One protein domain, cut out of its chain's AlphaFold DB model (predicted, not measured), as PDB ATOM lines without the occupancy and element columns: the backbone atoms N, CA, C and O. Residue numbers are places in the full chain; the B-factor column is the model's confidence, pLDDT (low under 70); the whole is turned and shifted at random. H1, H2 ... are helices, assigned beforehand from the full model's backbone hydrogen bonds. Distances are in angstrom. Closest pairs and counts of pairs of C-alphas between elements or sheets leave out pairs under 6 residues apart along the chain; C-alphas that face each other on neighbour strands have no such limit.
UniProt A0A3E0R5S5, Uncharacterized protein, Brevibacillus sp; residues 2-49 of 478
ATOM      1  N   ASN A   2     120.417 -41.058  33.402       82.75
ATOM      2  CA  ASN A   2     119.624 -41.777  34.408       82.75
ATOM      3  C   ASN A   2     120.227 -43.156  34.764       82.75
ATOM      4  O   ASN A   2     121.099 -43.677  34.065       82.75
ATOM      5  N   CYS A   3     119.687 -43.798  35.804       82.31
ATOM      6  CA  CYS A   3     120.196 -45.061  36.350       82.31
ATOM      7  C   CYS A   3     120.207 -46.242  35.349       82.31
ATOM      8  O   CYS A   3     120.963 -47.195  35.536       82.31
ATOM      9  N   GLN A   4     119.380 -46.230  34.290       79.19
ATOM     10  CA  GLN A   4     119.399 -47.279  33.256       79.19
ATOM     11  C   GLN A   4     120.396 -47.004  32.127       79.19
ATOM     12  O   GLN A   4     120.871 -47.953  31.504       79.19
ATOM     13  N   GLU A   5     120.707 -45.740  31.847       78.94
ATOM     14  CA  GLU A   5     121.832 -45.360  30.985       78.94
ATOM     15  C   GLU A   5     123.152 -45.684  31.684       78.94
ATOM     16  O   GLU A   5     124.001 -46.349  31.096       78.94
ATOM     17  N   PHE A   6     123.268 -45.341  32.973       82.06
ATOM     18  CA  PHE A   6     124.435 -45.649  33.801       82.06
ATOM     19  C   PHE A   6     124.794 -47.133  33.788       82.06
ATOM     20  O   PHE A   6     125.890 -47.500  33.376       82.06
ATOM     21  N   ARG A   7     123.838 -48.008  34.121       80.94
ATOM     22  CA  ARG A   7     124.051 -49.468  34.147       80.94
ATOM     23  C   ARG A   7     124.385 -50.079  32.777       80.94
ATOM     24  O   ARG A   7     124.798 -51.234  32.728       80.94
ATOM     25  N   LYS A   8     124.203 -49.340  31.674       79.81
ATOM     26  CA  LYS A   8     124.633 -49.744  30.325       79.81
ATOM     27  C   LYS A   8     126.023 -49.205  30.000       79.81
ATOM     28  O   LYS A   8     126.869 -49.989  29.591       79.81
ATOM     29  N   ALA A   9     126.266 -47.911  30.197       76.56
ATOM     30  CA  ALA A   9     127.555 -47.278  29.913       76.56
ATOM     31  C   ALA A   9     128.691 -47.861  30.777       76.56
ATOM     32  O   ALA A   9     129.747 -48.207  30.250       76.56
ATOM     33  N   TRP A  10     128.414 -48.118  32.062       79.88
ATOM     34  CA  TRP A  10     129.329 -48.768  33.014       79.88
ATOM     35  C   TRP A  10     129.872 -50.130  32.541       79.88
ATOM     36  O   TRP A  10     130.938 -50.558  32.972       79.88
ATOM     37  N   ALA A  11     129.151 -50.822  31.652       74.50
ATOM     38  CA  ALA A  11     129.544 -52.127  31.125       74.50
ATOM     39  C   ALA A  11     130.404 -52.065  29.845       74.50
ATOM     40  O   ALA A  11     130.819 -53.122  29.370       74.50
ATOM     41  N   TYR A  12     130.637 -50.877  29.269       65.81
ATOM     42  CA  TYR A  12     131.329 -50.732  27.981       65.81
ATOM     43  C   TYR A  12     132.534 -49.785  28.017       65.81
ATOM     44  O   TYR A  12     133.581 -50.202  27.537       65.81
ATOM     45  N   GLU A  13     132.424 -48.591  28.612       63.31
ATOM     46  CA  GLU A  13     133.559 -47.762  29.070       63.31
ATOM     47  C   GLU A  13     133.011 -46.599  29.934       63.31
ATOM     48  O   GLU A  13     132.070 -45.932  29.496       63.31
ATOM     49  N   PRO A  14     133.518 -46.348  31.159       72.25
ATOM     50  CA  PRO A  14     133.007 -45.270  32.008       72.25
ATOM     51  C   PRO A  14     133.555 -43.901  31.575       72.25
ATOM     52  O   PRO A  14     134.723 -43.583  31.795       72.25
ATOM     53  N   ASP A  15     132.696 -43.074  30.979       70.94
ATOM     54  CA  ASP A  15     133.017 -41.694  30.602       70.94
ATOM     55  C   ASP A  15     132.821 -40.687  31.757       70.94
ATOM     56  O   ASP A  15     132.352 -41.014  32.851       70.94
ATOM     57  N   ILE A  16     133.164 -39.420  31.507       71.69
ATOM     58  CA  ILE A  16     133.059 -38.331  32.493       71.69
ATOM     59  C   ILE A  16     131.594 -38.075  32.917       71.69
ATOM     60  O   ILE A  16     131.349 -37.688  34.066       71.69
ATOM     61  N   GLU A  17     130.598 -38.325  32.056       73.31
ATOM     62  CA  GLU A  17     129.187 -38.211  32.454       73.31
ATOM     63  C   GLU A  17     128.788 -39.357  33.402       73.31
ATOM     64  O   GLU A  17     128.121 -39.112  34.407       73.31
ATOM     65  N   THR A  18     129.269 -40.586  33.177       77.69
ATOM     66  CA  THR A  18     129.031 -41.711  34.102       77.69
ATOM     67  C   THR A  18     129.620 -41.444  35.488       77.69
ATOM     68  O   THR A  18     128.956 -41.705  36.492       77.69
ATOM     69  N   LEU A  19     130.825 -40.868  35.551       78.38
ATOM     70  CA  LEU A  19     131.508 -40.547  36.804       78.38
ATOM     71  C   LEU A  19     130.795 -39.408  37.557       78.38
ATOM     72  O   LEU A  19     130.517 -39.549  38.744       78.38
ATOM     73  N   SER A  20     130.387 -38.334  36.874       77.75
ATOM     74  CA  SER A  20     129.578 -37.269  37.506       77.75
ATOM     75  C   SER A  20     128.168 -37.727  37.923       77.75
ATOM     76  O   SER A  20     127.593 -37.207  38.883       77.75
ATOM     77  N   HIS A  21     127.600 -38.740  37.259       82.44
ATOM     78  CA  HIS A  21     126.340 -39.350  37.690       82.44
ATOM     79  C   HIS A  21     126.501 -40.219  38.950       82.44
ATOM     80  O   HIS A  21     125.579 -40.288  39.761       82.44
ATOM     81  N   ILE A  22     127.675 -40.828  39.153       82.12
ATOM     82  CA  ILE A  22     128.046 -41.521  40.398       82.12
ATOM     83  C   ILE A  22     127.968 -40.568  41.595       82.12
ATOM     84  O   ILE A  22     127.342 -40.903  42.596       82.12
ATOM     85  N   GLU A  23     128.519 -39.358  41.467       79.94
ATOM     86  CA  GLU A  23     128.587 -38.352  42.540       79.94
ATOM     87  C   GLU A  23     127.211 -37.797  42.951       79.94
ATOM     88  O   GLU A  23     127.093 -37.082  43.944       79.94
ATOM     89  N   THR A  24     126.165 -38.104  42.177       77.44
ATOM     90  CA  THR A  24     124.816 -37.543  42.326       77.44
ATOM     91  C   THR A  24     123.704 -38.597  42.407       77.44
ATOM     92  O   THR A  24     122.527 -38.232  42.435       77.44
ATOM     93  N   CYS A  25     124.032 -39.898  42.456       83.56
ATOM     94  CA  CYS A  25     123.037 -40.973  42.419       83.56
ATOM     95  C   CYS A  25     123.365 -42.173  43.331       83.56
ATOM     96  O   CYS A  25     123.926 -43.183  42.897       83.56
ATOM     97  N   ASP A  26     122.895 -42.110  44.580       81.25
ATOM     98  CA  ASP A  26     123.030 -43.179  45.584       81.25
ATOM     99  C   ASP A  26     122.501 -44.550  45.096       81.25
ATOM    100  O   ASP A  26     123.077 -45.593  45.402       81.25
ATOM    101  N   GLU A  27     121.438 -44.573  44.275       82.44
ATOM    102  CA  GLU A  27     120.885 -45.807  43.677       82.44
ATOM    103  C   GLU A  27     121.824 -46.486  42.660       82.44
ATOM    104  O   GLU A  27     121.664 -47.675  42.344       82.44
ATOM    105  N   CYS A  28     122.778 -45.736  42.104       82.25
ATOM    106  CA  CYS A  28     123.828 -46.272  41.246       82.25
ATOM    107  C   CYS A  28     125.020 -46.755  42.078       82.25
ATOM    108  O   CYS A  28     125.513 -47.849  41.806       82.25
ATOM    109  N   ILE A  29     125.400 -46.027  43.137       83.06
ATOM    110  CA  ILE A  29     126.433 -46.451  44.101       83.06
ATOM    111  C   ILE A  29     126.059 -47.801  44.729       83.06
ATOM    112  O   ILE A  29     126.774 -48.784  44.533       83.06
ATOM    113  N   ALA A  30     124.888 -47.898  45.364       81.56
ATOM    114  CA  ALA A  30     124.430 -49.126  46.019       81.56
ATOM    115  C   ALA A  30     124.276 -50.315  45.046       81.56
ATOM    116  O   ALA A  30     124.402 -51.478  45.433       81.56
ATOM    117  N   TRP A  31     124.021 -50.048  43.758       84.81
ATOM    118  CA  TRP A  31     123.992 -51.088  42.727       84.81
ATOM    119  C   TRP A  31     125.395 -51.596  42.362       84.81
ATOM    120  O   TRP A  31     125.562 -52.802  42.179       84.81
ATOM    121  N   MET A  32     126.405 -50.722  42.296       77.62
ATOM    122  CA  MET A  32     127.797 -51.139  42.091       77.62
ATOM    123  C   MET A  32     128.342 -51.914  43.289       77.62
ATOM    124  O   MET A  32     128.960 -52.957  43.099       77.62
ATOM    125  N   GLU A  33     128.078 -51.452  44.514       78.38
ATOM    126  CA  GLU A  33     128.463 -52.156  45.744       78.38
ATOM    127  C   GLU A  33     127.883 -53.580  45.767       78.38
ATOM    128  O   GLU A  33     128.592 -54.544  46.062       78.38
ATOM    129  N   ALA A  34     126.621 -53.737  45.351       78.00
ATOM    130  CA  ALA A  34     125.984 -55.043  45.198       78.00
ATOM    131  C   ALA A  34     126.619 -55.912  44.092       78.00
ATOM    132  O   ALA A  34     126.696 -57.124  44.263       78.00
ATOM    133  N   GLN A  35     127.083 -55.334  42.974       73.19
ATOM    134  CA  GLN A  35     127.814 -56.079  41.932       73.19
ATOM    135  C   GLN A  35     129.215 -56.512  42.391       73.19
ATOM    136  O   GLN A  35     129.651 -57.614  42.066       73.19
ATOM    137  N   LEU A  36     129.913 -55.665  43.153       64.75
ATOM    138  CA  LEU A  36     131.264 -55.930  43.661       64.75
ATOM    139  C   LEU A  36     131.274 -56.959  44.805       64.75
ATOM    140  O   LEU A  36     132.219 -57.734  44.919       64.75
ATOM    141  N   THR A  37     130.220 -57.006  45.624       59.69
ATOM    142  CA  THR A  37     130.074 -57.989  46.719       59.69
ATOM    143  C   THR A  37     129.455 -59.322  46.276       59.69
ATOM    144  O   THR A  37     129.656 -60.343  46.939       59.69
ATOM    145  N   SER A  38     128.738 -59.380  45.144       58.16
ATOM    146  CA  SER A  38     128.083 -60.608  44.659       58.16
ATOM    147  C   SER A  38     129.045 -61.590  43.964       58.16
ATOM    148  O   SER A  38     128.907 -61.873  42.774       58.16
ATOM    149  N   GLY A  39     130.010 -62.132  44.710       55.38
ATOM    150  CA  GLY A  39     130.986 -63.099  44.198       55.38
ATOM    151  C   GLY A  39     131.746 -63.848  45.292       55.38
ATOM    152  O   GLY A  39     131.292 -64.884  45.773       55.38
ATOM    153  N   GLU A  40     132.926 -63.346  45.657       53.59
ATOM    154  CA  GLU A  40     133.942 -64.120  46.392       53.59
ATOM    155  C   GLU A  40     133.825 -64.041  47.929       53.59
ATOM    156  O   GLU A  40     134.170 -64.999  48.625       53.59
ATOM    157  N   GLU A  41     133.295 -62.946  48.486       53.81
ATOM    158  CA  GLU A  41     133.259 -62.708  49.943       53.81
ATOM    159  C   GLU A  41     132.432 -63.766  50.703       53.81
ATOM    160  O   GLU A  41     132.846 -64.287  51.743       53.81
ATOM    161  N   VAL A  42     131.294 -64.171  50.126       52.03
ATOM    162  CA  VAL A  42     130.401 -65.212  50.672       52.03
ATOM    163  C   VAL A  42     131.071 -66.595  50.694       52.03
ATOM    164  O   VAL A  42     130.669 -67.469  51.465       52.03
ATOM    165  N   GLN A  43     132.104 -66.805  49.873       50.38
ATOM    166  CA  GLN A  43     132.855 -68.056  49.817       50.38
ATOM    167  C   GLN A  43     134.026 -68.053  50.818       50.38
ATOM    168  O   GLN A  43     134.196 -69.034  51.545       50.38
ATOM    169  N   PHE A  44     134.731 -66.924  50.970       48.97
ATOM    170  CA  PHE A  44     135.755 -66.727  52.010       48.97
ATOM    171  C   PHE A  44     135.217 -66.935  53.434       48.97
ATOM    172  O   PHE A  44     135.835 -67.632  54.241       48.97
ATOM    173  N   LEU A  45     134.029 -66.398  53.738       50.22
ATOM    174  CA  LEU A  45     133.381 -66.519  55.054       50.22
ATOM    175  C   LEU A  45     132.966 -67.953  55.441       50.22
ATOM    176  O   LEU A  45     132.464 -68.164  56.546       50.22
ATOM    177  N   LYS A  46     133.159 -68.942  54.557       53.66
ATOM    178  CA  LYS A  46     132.742 -70.336  54.767       53.66
ATOM    179  C   LYS A  46     133.897 -71.326  54.950       53.66
ATOM    180  O   LYS A  46     133.652 -72.438  55.413       53.66
ATOM    181  N   GLU A  47     135.129 -70.935  54.620       52.84
ATOM    182  CA  GLU A  47     136.326 -71.782  54.776       52.84
ATOM    183  C   GLU A  47     137.153 -71.458  56.031       52.84
ATOM    184  O   GLU A  47     138.013 -72.246  56.421       52.84
ATOM    185  N   VAL A  48     136.865 -70.347  56.719       49.09
ATOM    186  CA  VAL A  48     137.456 -70.038  58.030       49.09
ATOM    187  C   VAL A  48     136.689 -70.789  59.131       49.09
ATOM    188  O   VAL A  48     135.536 -70.442  59.404       49.09
ATOM    189  N   PRO A  49     137.280 -71.793  59.811       52.22
ATOM    190  CA  PRO A  49     136.657 -72.372  60.995       52.22
ATOM    191  C   PRO A  49     136.614 -71.320  62.108       52.22
ATOM    192  O   PRO A  49     137.613 -70.649  62.375       52.22
TER     193      PRO A  49
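AT A GLANCE: This is residues 2 to 49 of the 478 residues of an uncharacterized protein of Brevibacillus sp (UniProt A0A3E0R5S5). Look for a small compact head, made of the short helices H1 and H2 and the first part of H3, with a long arm sticking out of it. The arm is residues 33 to 49: the rest of H3, a tight link and H4, which ends far from the head. The printed part has 48 residues with four named helices, H1 to H4 in chain order, and no named strand; the class is all helix. The whole is only just loose, close to extended, with a radius of gyration of the C-alphas of 14.0 A and spans of 45 by 21 by 16 A.

HOW THE PARTS SIT: Begin at H3, residues 26 to 37, the longest helix. With residues 27 to 28 alone it touches H1, residues 3 to 9; their closest C-alphas, those of Cys 28 and Cys 3, are 6.2 A apart, and the helices run the same way at a steep tilt of 52 degrees. H1 and H2, residues 16 to 22, form a helical hairpin: they only just touch, with 3 pairs of C-alphas within 8 A, the closest Phe 6 and Thr 18 at 6.1 A, and run opposite ways at a steep tilt of 39 degrees. H2 and H3 are close but not clearly touching, about perpendicular at 90 degrees; their closest C-alphas, Ile 22 and Ile 29, are 6.4 A apart. H4, residues 41 to 47, and H3 meet only through their link, and H4 is apart from H1 and H2. In H2 every O i to N i+4 pair is within hydrogen-bond range, against 2 of 3 in H1, 7 of 8 in H3 and 1 of 3 in H4, where 3 of 4 O i to N i+3 pairs are.

IN THESE COORDINATES: Find C-alpha 26 at (123.030, -43.179, 45.584); from there H3 runs 16.4 A to C-alpha 37 at (130.074, -57.989, 46.719). H4 runs 10.7 A to C-alpha 47 at (136.326, -71.782, 54.776). Back at C-alpha 3, (120.196, -45.061, 36.350), H1 begins and runs 10.0 A; H2 measures 9.9 A.

THE WHOLE: The C-alphas farthest apart, those of Glu 17 and Pro 49, are 45.1 A apart. Without the free residues 33 to 49, the body spans 20 by 15 by 14 A. The printed part has no cut; the links H2 to H3 and H3 to H4 are tight, and H1 to H2 is short. In the B-factor column, pLDDT is under 70 at residues 12 to 13 and 36 to 49, and the mean of the printed part is 71.1.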